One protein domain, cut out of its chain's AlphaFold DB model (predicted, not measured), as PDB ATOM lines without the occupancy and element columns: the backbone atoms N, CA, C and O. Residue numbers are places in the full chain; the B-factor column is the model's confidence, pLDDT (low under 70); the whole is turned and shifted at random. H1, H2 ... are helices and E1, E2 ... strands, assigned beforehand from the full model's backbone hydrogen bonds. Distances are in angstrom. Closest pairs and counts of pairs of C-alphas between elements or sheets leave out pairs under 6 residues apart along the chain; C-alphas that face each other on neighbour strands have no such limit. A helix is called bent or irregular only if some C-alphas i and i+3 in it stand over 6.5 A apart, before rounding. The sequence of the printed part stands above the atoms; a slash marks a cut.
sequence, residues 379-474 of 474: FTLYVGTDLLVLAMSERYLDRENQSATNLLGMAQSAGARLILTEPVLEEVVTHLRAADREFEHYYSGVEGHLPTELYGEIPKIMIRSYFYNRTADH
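This is residues 379 to 474 of the 474 residues of an uncharacterized protein of Raineyella sp. CBA3103 (UniProt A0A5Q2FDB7). The long helix H3 runs along one long side of an elongated body, and H1, in the middle, packs on H3, on H2 and on the first part of H5. A short parallel pair of strands, E1 and E2, lies near the last residues of H2 at one end, and a helical hairpin of H4 and H5 lies at the other end. The printed part has 96 residues, with five named helices and two named strands in the order E1, H1, H2, E2, H3, H4, H5; the class is mostly helix. The whole is only just loose, close to compact, with a radius of gyration of the C-alphas of 15.3 A and spans of 48 by 29 by 18 A.

E1 is residues 380 to 382, with C-alpha 380 at (250.315, 162.790, 250.233). H1 is residues 385 to 393, 12.3 A long, and H2 residues 403 to 413, 15.0 A. E2 is residues 417 to 419. H3, residues 422 to 443, runs 30.4 A from C-alpha 422 at (236.195, 166.015, 242.929); it is neither bent nor irregular, but only just: C-alphas 440 and 443 are 6.1 A apart. H4, residues 452 to 457, is only just irregular, with C-alphas 453 and 456 6.7 A apart. H5, residues 461 to 472, is 16.7 A long and ends with C-alpha 472 at (252.467, 194.050, 230.099).

H1 and H5 are the hubs, touching three helices each. H1 and H5 touch at a shallow tilt of 12 degrees, the same way, closest at the C-alphas of Ser 393 and Met 462, 5.3 A. H1 touches H2 at a steep tilt of 69 degrees, only just short of about perpendicular, opposite ways; the closest C-alphas are those of Ala 391 and Ala 404, 4.8 A. H3 touches H1 with residues 424 to 431 alone, at a steep tilt of 49 degrees; the closest C-alphas are those of Thr 385 and Val 424, 5.3 A. H3 and H5 touch at a steep tilt of 56 degrees, closest at the C-alphas of Ala 435 and Met 462, 6.6 A. The hairpin of H4 and H5 has a shallow tilt of 10 degrees; its closest C-alphas are those of Tyr 455 and Arg 464, 5.8 A. H2 and H3 are apart. E1 and E2 are parallel neighbours, with N 381 and O 417 within hydrogen-bond range at 2.8 A. E1, H1, H2 and E2 form a strand-helix-strand unit, two parallel neighbour strands with helices between them, and its crossover is right-handed. In H1, H2, H3 and H5 every O i to N i+4 pair is within hydrogen-bond range; in H4 0 of 2 are, beside 2 of 3 O i to N i+3 pairs.

The C-alphas farthest apart are those of Phe 379 and His 449, 47.7 A. The printed part has no cut and no long link, and it ends at residue 474, the chain's last. The mean pLDDT of the printed part is 85.8; residues 471 to 474 are under 70.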
ATOM      1  N   PHE A 379     254.883 161.522 251.101       75.12
ATOM      2  CA  PHE A 379     253.976 162.595 251.509       75.12
ATOM      3  C   PHE A 379     252.772 162.723 250.560       75.12
ATOM      4  O   PHE A 379     252.951 162.938 249.369       75.12
ATOM      5  N   THR A 380     251.532 162.593 251.051       82.38
ATOM      6  CA  THR A 380     250.315 162.790 250.233       82.38
ATOM      7  C   THR A 380     249.624 164.092 250.623       82.38
ATOM      8  O   THR A 380     249.157 164.228 251.750       82.38
ATOM      9  N   LEU A 381     249.535 165.033 249.684       85.12
ATOM     10  CA  LEU A 381     248.957 166.360 249.883       85.12
ATOM     11  C   LEU A 381     247.623 166.493 249.159       85.12
ATOM     12  O   LEU A 381     247.559 166.327 247.943       85.12
ATOM     13  N   TYR A 382     246.575 166.856 249.892       88.88
ATOM     14  CA  TYR A 382     245.301 167.264 249.304       88.88
ATOM     15  C   TYR A 382     245.366 168.751 248.974       88.88
ATOM     16  O   TYR A 382     245.584 169.575 249.859       88.88
ATOM     17  N   VAL A 383     245.217 169.087 247.695       91.38
ATOM     18  CA  VAL A 383     245.357 170.467 247.220       91.38
ATOM     19  C   VAL A 383     244.004 171.171 247.303       91.38
ATOM     20  O   VAL A 383     243.019 170.651 246.785       91.38
ATOM     21  N   GLY A 384     243.958 172.331 247.960       91.38
ATOM     22  CA  GLY A 384     242.757 173.158 248.099       91.38
ATOM     23  C   GLY A 384     242.448 174.013 246.865       91.38
ATOM     24  O   GLY A 384     243.314 174.282 246.028       91.38
ATOM     25  N   THR A 385     241.191 174.449 246.759       91.81
ATOM     26  CA  THR A 385     240.677 175.303 245.673       91.81
ATOM     27  C   THR A 385     241.408 176.641 245.599       91.81
ATOM     28  O   THR A 385     241.747 177.111 244.515       91.81
ATOM     29  N   ASP A 386     241.667 177.248 246.753       88.56
ATOM     30  CA  ASP A 386     242.370 178.517 246.921       88.56
ATOM     31  C   ASP A 386     243.760 178.507 246.272       88.56
ATOM     32  O   ASP A 386     244.081 179.395 245.477       88.56
ATOM     33  N   LEU A 387     244.551 177.463 246.530       89.56
ATOM     34  CA  LEU A 387     245.894 177.319 245.976       89.56
ATOM     35  C   LEU A 387     245.867 177.095 244.457       89.56
ATOM     36  O   LEU A 387     246.711 177.628 243.738       89.56
ATOM     37  N   LEU A 388     244.880 176.347 243.954       92.94
ATOM     38  CA  LEU A 388     244.711 176.116 242.515       92.94
ATOM     39  C   LEU A 388     244.283 177.387 241.781       92.94
ATOM     40  O   LEU A 388     244.832 177.692 240.727       92.94
ATOM     41  N   VAL A 389     243.339 178.150 242.338       91.69
ATOM     42  CA  VAL A 389     242.917 179.437 241.767       91.69
ATOM     43  C   VAL A 389     244.087 180.422 241.745       91.69
ATOM     44  O   VAL A 389     244.286 181.101 240.737       91.69
ATOM     45  N   LEU A 390     244.894 180.463 242.810       89.31
ATOM     46  CA  LEU A 390     246.106 181.281 242.856       89.31
ATOM     47  C   LEU A 390     247.109 180.852 241.772       89.31
ATOM     48  O   LEU A 390     247.495 181.684 240.954       89.31
ATOM     49  N   ALA A 391     247.442 179.562 241.679       91.12
ATOM     50  CA  ALA A 391     248.351 179.038 240.655       91.12
ATOM     51  C   ALA A 391     247.862 179.333 239.223       91.12
ATOM     52  O   ALA A 391     248.646 179.700 238.351       91.12
ATOM     53  N   MET A 392     246.553 179.245 238.971       91.00
ATOM     54  CA  MET A 392     245.981 179.605 237.669       91.00
ATOM     55  C   MET A 392     246.089 181.106 237.368       91.00
ATOM     56  O   MET A 392     246.292 181.472 236.210       91.00
ATOM     57  N   SER A 393     245.973 181.965 238.384       89.81
ATOM     58  CA  SER A 393     246.118 183.420 238.234       89.81
ATOM     59  C   SER A 393     247.557 183.858 237.932       89.81
ATOM     60  O   SER A 393     247.770 184.895 237.312       89.81
ATOM     61  N   GLU A 394     248.546 183.040 238.299       88.25
ATOM     62  CA  GLU A 394     249.971 183.301 238.070       88.25
ATOM     63  C   GLU A 394     250.438 182.958 236.646       88.25
ATOM     64  O   GLU A 394     251.574 183.256 236.292       88.25
ATOM     65  N   ARG A 395     249.588 182.349 235.808       85.75
ATOM     66  CA  ARG A 395     249.962 181.773 234.499       85.75
ATOM     67  C   ARG A 395     250.764 182.705 233.582       85.75
ATOM     68  O   ARG A 395     251.548 182.213 232.772       85.75
ATOM     69  N   TYR A 396     250.522 184.008 233.670       82.75
ATOM     70  CA  TYR A 396     251.160 185.020 232.827       82.75
ATOM     71  C   TYR A 396     252.307 185.773 233.506       82.75
ATOM     72  O   TYR A 396     252.923 186.631 232.886       82.75
ATOM     73  N   LEU A 397     252.609 185.464 234.765       82.25
ATOM     74  CA  LEU A 397     253.819 185.962 235.402       82.25
ATOM     75  C   LEU A 397     255.033 185.219 234.843       82.25
ATOM     76  O   LEU A 397     254.930 184.060 234.425       82.25
ATOM     77  N   ASP A 398     256.200 185.856 234.906       79.56
ATOM     78  CA  ASP A 398     257.465 185.166 234.680       79.56
ATOM     79  C   ASP A 398     257.549 183.928 235.566       79.56
ATOM     80  O   ASP A 398     257.088 183.932 236.708       79.56
ATOM     81  N   ARG A 399     258.166 182.859 235.051       81.50
ATOM     82  CA  ARG A 399     258.230 181.556 235.734       81.50
ATOM     83  C   ARG A 399     258.726 181.666 237.177       81.50
ATOM     84  O   ARG A 399     258.285 180.919 238.040       81.50
ATOM     85  N   GLU A 400     259.627 182.600 237.434       75.31
ATOM     86  CA  GLU A 400     260.222 182.847 238.749       75.31
ATOM     87  C   GLU A 400     259.211 183.427 239.752       75.31
ATOM     88  O   GLU A 400     259.305 183.156 240.945       75.31
ATOM     89  N   ASN A 401     258.194 184.133 239.258       73.31
ATOM     90  CA  ASN A 401     257.161 184.813 240.037       73.31
ATOM     91  C   ASN A 401     255.873 183.986 240.211       73.31
ATOM     92  O   ASN A 401     254.960 184.413 240.918       73.31
ATOM     93  N   GLN A 402     255.791 182.787 239.621       84.38
ATOM     94  CA  GLN A 402     254.651 181.870 239.772       84.38
ATOM     95  C   GLN A 402     254.734 181.084 241.090       84.38
ATOM     96  O   GLN A 402     254.984 179.880 241.098       84.38
ATOM     97  N   SER A 403     254.597 181.777 242.221       81.31
ATOM     98  CA  SER A 403     254.856 181.242 243.565       81.31
ATOM     99  C   SER A 403     254.058 179.976 243.902       81.31
ATOM    100  O   SER A 403     254.648 178.986 244.337       81.31
ATOM    101  N   ALA A 404     252.741 179.966 243.689       85.56
ATOM    102  CA  ALA A 404     251.892 178.804 243.952       85.56
ATOM    103  C   ALA A 404     252.197 177.644 242.994       85.56
ATOM    104  O   ALA A 404     252.268 176.486 243.413       85.56
ATOM    105  N   THR A 405     252.441 177.949 241.719       88.38
ATOM    106  CA  THR A 405     252.827 176.935 240.722       88.38
ATOM    107  C   THR A 405     254.171 176.296 241.070       88.38
ATOM    108  O   THR A 405     254.306 175.069 241.067       88.38
ATOM    109  N   ASN A 406     255.155 177.119 241.428       86.38
ATOM    110  CA  ASN A 406     256.482 176.679 241.835       86.38
ATOM    111  C   ASN A 406     256.415 175.859 243.123       86.38
ATOM    112  O   ASN A 406     257.044 174.808 243.188       86.38
ATOM    113  N   LEU A 407     255.602 176.259 244.105       85.12
ATOM    114  CA  LEU A 407     255.392 175.502 245.342       85.12
ATOM    115  C   LEU A 407     254.867 174.089 245.064       85.12
ATOM    116  O   LEU A 407     255.414 173.117 245.588       85.12
ATOM    117  N   LEU A 408     253.847 173.953 244.212       88.81
ATOM    118  CA  LEU A 408     253.306 172.643 243.833       88.81
ATOM    119  C   LEU A 408     254.350 171.803 243.078       88.81
ATOM    120  O   LEU A 408     254.521 170.617 243.370       88.81
ATOM    121  N   GLY A 409     255.091 172.417 242.151       87.88
ATOM    122  CA  GLY A 409     256.166 171.751 241.411       87.88
ATOM    123  C   GLY A 409     257.325 171.295 242.303       87.88
ATOM    124  O   GLY A 409     257.837 170.186 242.138       87.88
ATOM    125  N   MET A 410     257.714 172.112 243.284       81.56
ATOM    126  CA  MET A 410     258.730 171.778 244.283       81.56
ATOM    127  C   MET A 410     258.259 170.641 245.186       81.56
ATOM    128  O   MET A 410     259.014 169.696 245.394       81.56
ATOM    129  N   ALA A 411     257.009 170.677 245.658       81.50
ATOM    130  CA  ALA A 411     256.436 169.601 246.463       81.50
ATOM    131  C   ALA A 411     256.449 168.264 245.706       81.50
ATOM    132  O   ALA A 411     256.890 167.250 246.244       81.50
ATOM    133  N   GLN A 412     256.039 168.265 244.435       82.75
ATOM    134  CA  GLN A 412     256.096 167.073 243.589       82.75
ATOM    135  C   GLN A 412     257.538 166.585 243.372       82.75
ATOM    136  O   GLN A 412     257.803 165.388 243.464       82.75
ATOM    137  N   SER A 413     258.472 167.502 243.104       80.38
ATOM    138  CA  SER A 413     259.892 167.177 242.895       80.38
ATOM    139  C   SER A 413     260.551 166.615 244.158       80.38
ATOM    140  O   SER A 413     261.436 165.771 244.062       80.38
ATOM    141  N   ALA A 414     260.079 167.034 245.335       72.69
ATOM    142  CA  ALA A 414     260.473 166.498 246.634       72.69
ATOM    143  C   ALA A 414     259.819 165.139 246.965       72.69
ATOM    144  O   ALA A 414     260.018 164.622 248.058       72.69
ATOM    145  N   GLY A 415     259.042 164.552 246.046       74.38
ATOM    146  CA  GLY A 415     258.432 163.230 246.213       74.38
ATOM    147  C   GLY A 415     257.004 163.241 246.763       74.38
ATOM    148  O   GLY A 415     256.439 162.172 246.996       74.38
ATOM    149  N   ALA A 416     256.379 164.412 246.938       83.94
ATOM    150  CA  ALA A 416     254.996 164.475 247.392       83.94
ATOM    151  C   ALA A 416     254.009 164.051 246.290       83.94
ATOM    152  O   ALA A 416     254.064 164.494 245.140       83.94
ATOM    153  N   ARG A 417     253.025 163.235 246.665       87.38
ATOM    154  CA  ARG A 417     251.856 162.903 245.859       87.38
ATOM    155  C   ARG A 417     250.770 163.956 246.069       87.38
ATOM    156  O   ARG A 417     250.119 163.986 247.109       87.38
ATOM    157  N   LEU A 418     250.538 164.782 245.056       91.31
ATOM    158  CA  LEU A 418     249.460 165.771 245.056       91.31
ATOM    159  C   LEU A 418     248.134 165.111 244.636       91.31
ATOM    160  O   LEU A 418     248.068 164.450 243.598       91.31
ATOM    161  N   ILE A 419     247.083 165.277 245.439       93.69
ATOM    162  CA  ILE A 419     245.744 164.728 245.217       93.69
ATOM    163  C   ILE A 419     244.755 165.871 245.021       93.69
ATOM    164  O   ILE A 419     244.563 166.711 245.900       93.69
ATOM    165  N   LEU A 420     244.089 165.848 243.870       94.62
ATOM    166  CA  LEU A 420     242.923 166.668 243.579       94.62
ATOM    167  C   LEU A 420     241.665 165.839 243.841       94.62
ATOM    168  O   LEU A 420     241.525 164.741 243.299       94.62
ATOM    169  N   THR A 421     240.755 166.358 244.659       95.88
ATOM    170  CA  THR A 421     239.456 165.724 244.912       95.88
ATOM    171  C   THR A 421     238.380 166.331 244.016       95.88
ATOM    172  O   THR A 421     238.492 167.471 243.566       95.88
ATOM    173  N   GLU A 422     237.325 165.564 243.749       96.31
ATOM    174  CA  GLU A 422     236.195 166.015 242.929       96.31
ATOM    175  C   GLU A 422     235.526 167.297 243.471       96.31
ATOM    176  O   GLU A 422     235.373 168.227 242.679       96.31
ATOM    177  N   PRO A 423     235.250 167.453 244.787       96.12
ATOM    178  CA  PRO A 423     234.660 168.691 245.310       96.12
ATOM    179  C   PRO A 423     235.533 169.930 245.084       96.12
ATOM    180  O   PRO A 423     235.020 170.993 244.748       96.12
ATOM    181  N   VAL A 424     236.858 169.792 245.218       95.50
ATOM    182  CA  VAL A 424     237.802 170.889 244.943       95.50
ATOM    183  C   VAL A 424     237.756 171.268 243.466       95.50
ATOM    184  O   VAL A 424     237.700 172.446 243.125       95.50
ATOM    185  N   LEU A 425     237.743 170.281 242.564       95.81
ATOM    186  CA  LEU A 425     237.649 170.548 241.129       95.81
ATOM    187  C   LEU A 425     236.342 171.274 240.770       95.81
ATOM    188  O   LEU A 425     236.366 172.232 239.995       95.81
ATOM    189  N   GLU A 426     235.213 170.847 241.335       96.38
ATOM    190  CA  GLU A 426     233.921 171.513 241.142       96.38
ATOM    191  C   GLU A 426     233.941 172.964 241.635       96.38
ATOM    192  O   GLU A 426     233.425 173.862 240.958       96.38
ATOM    193  N   GLU A 427     234.572 173.213 242.782       95.38
ATOM    194  CA  GLU A 427     234.721 174.551 243.344       95.38
ATOM    195  C   GLU A 427     235.611 175.439 242.461       95.38
ATOM    196  O   GLU A 427     235.221 176.564 242.147       95.38
ATOM    197  N   VAL A 428     236.742 174.922 241.959       95.06
ATOM    198  CA  VAL A 428     237.620 175.643 241.017       95.06
ATOM    199  C   VAL A 428     236.847 176.016 239.750       95.06
ATOM    200  O   VAL A 428     236.854 177.176 239.332       95.06
ATOM    201  N   VAL A 429     236.128 175.063 239.147       95.62
ATOM    202  CA  VAL A 429     235.314 175.311 237.944       95.62
ATOM    203  C   VAL A 429     234.233 176.358 238.215       95.62
ATOM    204  O   VAL A 429     233.987 177.235 237.381       95.62
ATOM    205  N   THR A 430     233.592 176.296 239.379       94.50
ATOM    206  CA  THR A 430     232.578 177.271 239.791       94.50
ATOM    207  C   THR A 430     233.189 178.657 239.982       94.50
ATOM    208  O   THR A 430     232.622 179.638 239.498       94.50
ATOM    209  N   HIS A 431     234.369 178.748 240.598       92.62
ATOM    210  CA  HIS A 431     235.095 180.000 240.784       92.62
ATOM    211  C   HIS A 431     235.478 180.642 239.441       92.62
ATOM    212  O   HIS A 431     235.279 181.844 239.258       92.62
ATOM    213  N   LEU A 432     235.963 179.851 238.477       92.56
ATOM    214  CA  LEU A 432     236.295 180.329 237.131       92.56
ATOM    215  C   LEU A 432     235.061 180.855 236.390       92.56
ATOM    216  O   LEU A 432     235.096 181.958 235.854       92.56
ATOM    217  N   ARG A 433     233.947 180.115 236.417       94.94
ATOM    218  CA  ARG A 433     232.679 180.553 235.803       94.94
ATOM    219  C   ARG A 433     232.125 181.819 236.449       94.94
ATOM    220  O   ARG A 433     231.527 182.643 235.765       94.94
ATOM    221  N   ALA A 434     232.275 181.959 237.764       93.31
ATOM    222  CA  ALA A 434     231.857 183.161 238.471       93.31
ATOM    223  C   ALA A 434     232.706 184.371 238.059       93.31
ATOM    224  O   ALA A 434     232.141 185.419 237.762       93.31
ATOM    225  N   ALA A 435     234.032 184.212 237.987       92.81
ATOM    226  CA  ALA A 435     234.939 185.271 237.548       92.81
ATOM    227  C   ALA A 435     234.678 185.694 236.093       92.81
ATOM    228  O   ALA A 435     234.656 186.885 235.805       92.81
ATOM    229  N   ASP A 436     234.425 184.735 235.202       93.88
ATOM    230  CA  ASP A 436     234.086 184.983 233.798       93.88
ATOM    231  C   ASP A 436     232.790 185.797 233.659       93.88
ATOM    232  O   ASP A 436     232.774 186.864 233.051       93.88
ATOM    233  N   ARG A 437     231.715 185.381 234.342       95.06
ATOM    234  CA  ARG A 437     230.451 186.137 234.346       95.06
ATOM    235  C   ARG A 437     230.614 187.535 234.928       95.06
ATOM    236  O   ARG A 437     230.029 188.481 234.405       95.06
ATOM    237  N   GLU A 438     231.359 187.672 236.020       93.31
ATOM    238  CA  GLU A 438     231.622 188.968 236.644       93.31
ATOM    239  C   GLU A 438     232.404 189.883 235.690       93.31
ATOM    240  O   GLU A 438     232.049 191.053 235.535       93.31
ATOM    241  N   PHE A 439     233.386 189.336 234.968       93.50
ATOM    242  CA  PHE A 439     234.092 190.048 233.908       93.50
ATOM    243  C   PHE A 439     233.141 190.511 232.800       93.50
ATOM    244  O   PHE A 439     233.093 191.703 232.495       93.50
ATOM    245  N   GLU A 440     232.339 189.604 232.238       94.56
ATOM    246  CA  GLU A 440     231.397 189.925 231.163       94.56
ATOM    247  C   GLU A 440     230.414 191.034 231.555       94.56
ATOM    248  O   GLU A 440     230.160 191.935 230.756       94.56
ATOM    249  N   HIS A 441     229.879 191.001 232.779       92.75
ATOM    250  CA  HIS A 441     228.841 191.938 233.215       92.75
ATOM    251  C   HIS A 441     229.390 193.296 233.656       92.75
ATOM    252  O   HIS A 441     228.747 194.316 233.401       92.75
ATOM    253  N   TYR A 442     230.539 193.324 234.338       90.56
ATOM    254  CA  TYR A 442     231.024 194.536 235.009       90.56
ATOM    255  C   TYR A 442     232.285 195.134 234.386       90.56
ATOM    256  O   TYR A 442     232.489 196.341 234.499       90.56
ATOM    257  N   TYR A 443     233.115 194.330 233.719       90.69
ATOM    258  CA  TYR A 443     234.446 194.753 233.279       90.69
ATOM    259  C   TYR A 443     234.602 194.829 231.756       90.69
ATOM    260  O   TYR A 443     235.318 195.706 231.279       90.69
ATOM    261  N   SER A 444     233.888 194.004 230.984       90.06
ATOM    262  CA  SER A 444     234.002 193.949 229.514       90.06
ATOM    263  C   SER A 444     233.779 195.308 228.828       90.06
ATOM    264  O   SER A 444     234.493 195.678 227.900       90.06
ATOM    265  N   GLY A 445     232.821 196.104 229.317       88.44
ATOM    266  CA  GLY A 445     232.503 197.423 228.759       88.44
ATOM    267  C   GLY A 445     233.485 198.536 229.143       88.44
ATOM    268  O   GLY A 445     233.549 199.557 228.459       88.44
ATOM    269  N   VAL A 446     234.252 198.358 230.221       85.81
ATOM    270  CA  VAL A 446     235.199 199.360 230.752       85.81
ATOM    271  C   VAL A 446     236.658 198.954 230.562       85.81
ATOM    272  O   VAL A 446     237.556 199.704 230.935       85.81
ATOM    273  N   GLU A 447     236.899 197.805 229.933       83.12
ATOM    274  CA  GLU A 447     238.210 197.172 229.803       83.12
ATOM    275  C   GLU A 447     239.279 198.118 229.229       83.12
ATOM    276  O   GLU A 447     240.406 198.158 229.713       83.12
ATOM    277  N   GLY A 448     238.919 198.932 228.232       81.19
ATOM    278  CA  GLY A 448     239.831 199.891 227.596       81.19
ATOM    279  C   GLY A 448     240.066 201.200 228.359       81.19
ATOM    280  O   GLY A 448     240.887 202.000 227.922       81.19
ATOM    281  N   HIS A 449     239.346 201.441 229.455       82.19
ATOM    282  CA  HIS A 449     239.343 202.725 230.168       82.19
ATOM    283  C   HIS A 449     239.682 202.592 231.654       82.19
ATOM    284  O   HIS A 449     239.699 203.602 232.356       82.19
ATOM    285  N   LEU A 450     239.918 201.373 232.147       83.25
ATOM    286  CA  LEU A 450     240.227 201.137 233.549       83.25
ATOM    287  C   LEU A 450     241.694 201.521 233.837       83.25
ATOM    288  O   LEU A 450     242.591 200.884 233.273       83.25
ATOM    289  N   PRO A 451     241.956 202.527 234.695       82.44
ATOM    290  CA  PRO A 451     243.311 202.921 235.076       82.44
ATOM    291  C   PRO A 451     244.031 201.806 235.836       82.44
ATOM    292  O   PRO A 451     243.421 201.121 236.663       82.44
ATOM    293  N   THR A 452     245.332 201.655 235.590       77.81
ATOM    294  CA  THR A 452     246.184 200.608 236.175       77.81
ATOM    295  C   THR A 452     246.219 200.670 237.705       77.81
ATOM    296  O   THR A 452     246.340 199.644 238.373       77.81
ATOM    297  N   GLU A 453     246.052 201.863 238.282       77.31
ATOM    298  CA  GLU A 453     246.022 202.085 239.731       77.31
ATOM    299  C   GLU A 453     244.810 201.421 240.399       77.31
ATOM    300  O   GLU A 453     244.869 201.074 241.575       77.31
ATOM    301  N   LEU A 454     243.718 201.204 239.654       79.50
ATOM    302  CA  LEU A 454     242.494 200.587 240.171       79.50
ATOM    303  C   LEU A 454     242.489 199.059 240.053       79.50
ATOM    304  O   LEU A 454     241.573 198.414 240.560       79.50
ATOM    305  N   TYR A 455     243.495 198.449 239.420       82.81
ATOM    306  CA  TYR A 455     243.538 196.990 239.256       82.81
ATOM    307  C   TYR A 455     243.654 196.269 240.599       82.81
ATOM    308  O   TYR A 455     243.066 195.202 240.780       82.81
ATOM    309  N   GLY A 456     244.360 196.872 241.562       74.38
ATOM    310  CA  GLY A 456     244.511 196.343 242.919       74.38
ATOM    311  C   GLY A 456     243.186 196.216 243.677       74.38
ATOM    312  O   GLY A 456     243.042 195.305 244.490       74.38
ATOM    313  N   GLU A 457     242.208 197.062 243.343       80.50
ATOM    314  CA  GLU A 457     240.883 197.107 243.971       80.50
ATOM    315  C   GLU A 457     239.924 196.036 243.426       80.50
ATOM    316  O   GLU A 457     238.829 195.849 243.957       80.50
ATOM    317  N   ILE A 458     240.312 195.306 242.372       86.06
ATOM    318  CA  ILE A 458     239.496 194.234 241.795       86.06
ATOM    319  C   ILE A 458     239.489 193.031 242.755       86.06
ATOM    320  O   ILE A 458     240.525 192.369 242.926       86.06
ATOM    321  N   PRO A 459     238.327 192.662 243.337       83.19
ATOM    322  CA  PRO A 459     238.274 191.621 244.362       83.19
ATOM    323  C   PRO A 459     238.721 190.256 243.827       83.19
ATOM    324  O   PRO A 459     239.494 189.540 244.468       83.19
ATOM    325  N   LYS A 460     238.281 189.896 242.615       87.81
ATOM    326  CA  LYS A 460     238.583 188.604 241.989       87.81
ATOM    327  C   LYS A 460     239.994 188.573 241.406       87.81
ATOM    328  O   LYS A 460     240.288 189.236 240.414       87.81
ATOM    329  N   ILE A 461     240.843 187.713 241.967       86.56
ATOM    330  CA  ILE A 461     242.239 187.538 241.532       86.56
ATOM    331  C   ILE A 461     242.380 187.148 240.050       86.56
ATOM    332  O   ILE A 461     243.293 187.612 239.378       86.56
ATOM    333  N   MET A 462     241.443 186.365 239.503       90.19
ATOM    334  CA  MET A 462     241.449 185.978 238.084       90.19
ATOM    335  C   MET A 462     241.218 187.171 237.144       90.19
ATOM    336  O   MET A 462     241.845 187.265 236.096       90.19
ATOM    337  N   ILE A 463     240.346 188.105 237.530       91.00
ATOM    338  CA  ILE A 463     240.079 189.316 236.739       91.00
ATOM    339  C   ILE A 463     241.257 190.284 236.876       91.00
ATOM    340  O   ILE A 463     241.746 190.834 235.895       91.00
ATOM    341  N   ARG A 464     241.761 190.446 238.100       89.12
ATOM    342  CA  ARG A 464     242.926 191.281 238.396       89.12
ATOM    343  C   ARG A 464     244.177 190.835 237.633       89.12
ATOM    344  O   ARG A 464     244.836 191.665 237.017       89.12
ATOM    345  N   SER A 465     244.478 189.537 237.634       87.44
ATOM    346  CA  SER A 465     245.605 188.968 236.876       87.44
ATOM    347  C   SER A 465     245.460 189.179 235.368       87.44
ATOM    348  O   SER A 465     246.438 189.532 234.714       87.44
ATOM    349  N   TYR A 466     244.247 189.049 234.820       89.62
ATOM    350  CA  TYR A 466     243.967 189.369 233.418       89.62
ATOM    351  C   TYR A 466     244.318 190.826 233.065       89.62
ATOM    352  O   TYR A 466     245.031 191.061 232.088       89.62
ATOM    353  N   PHE A 467     243.877 191.794 233.878       87.81
ATOM    354  CA  PHE A 467     244.167 193.213 233.646       87.81
ATOM    355  C   PHE A 467     245.662 193.535 233.731       87.81
ATOM    356  O   PHE A 467     246.182 194.207 232.841       87.81
ATOM    357  N   TYR A 468     246.368 193.008 234.738       83.44
ATOM    358  CA  TYR A 468     247.818 193.197 234.854       83.44
ATOM    359  C   TYR A 468     248.587 192.613 233.664       83.44
ATOM    360  O   TYR A 468     249.523 193.247 233.177       83.44
ATOM    361  N   ASN A 469     248.179 191.445 233.160       81.88
ATOM    362  CA  ASN A 469     248.825 190.842 231.999       81.88
ATOM    363  C   ASN A 469     248.595 191.657 230.718       81.88
ATOM    364  O   ASN A 469     249.525 191.901 229.959       81.88
ATOM    365  N   ARG A 470     247.367 192.139 230.490       80.81
ATOM    366  CA  ARG A 470     247.039 192.931 229.295       80.81
ATOM    367  C   ARG A 470     247.908 194.190 229.170       80.81
ATOM    368  O   ARG A 470     248.241 194.593 228.062       80.81
ATOM    369  N   THR A 471     248.267 194.817 230.289       66.88
ATOM    370  CA  THR A 471     249.141 196.001 230.299       66.88
ATOM    371  C   THR A 471     250.627 195.693 230.111       66.88
ATOM    372  O   THR A 471     251.374 196.614 229.808       66.88
ATOM    373  N   ALA A 472     251.067 194.443 230.283       57.84
ATOM    374  CA  ALA A 472     252.467 194.050 230.099       57.84
ATOM    375  C   ALA A 472     252.856 193.870 228.613       57.84
ATOM    376  O   ALA A 472     254.035 193.948 228.279       57.84
ATOM    377  N   ASP A 473     251.871 193.684 227.726       44.03
ATOM    378  CA  ASP A 473     252.043 193.499 226.274       44.03
ATOM    379  C   ASP A 473     252.036 194.825 225.458       44.03
ATOM    380  O   ASP A 473     251.947 194.795 224.223       44.03
ATOM    381  N   HIS A 474     252.133 195.998 226.108       35.53
ATOM    382  CA  HIS A 474     252.127 197.321 225.454       35.53
ATOM    383  C   HIS A 474     253.267 198.253 225.865       35.53
ATOM    384  O   HIS A 474     253.466 198.464 227.080       35.53
TER     385      HIS A 474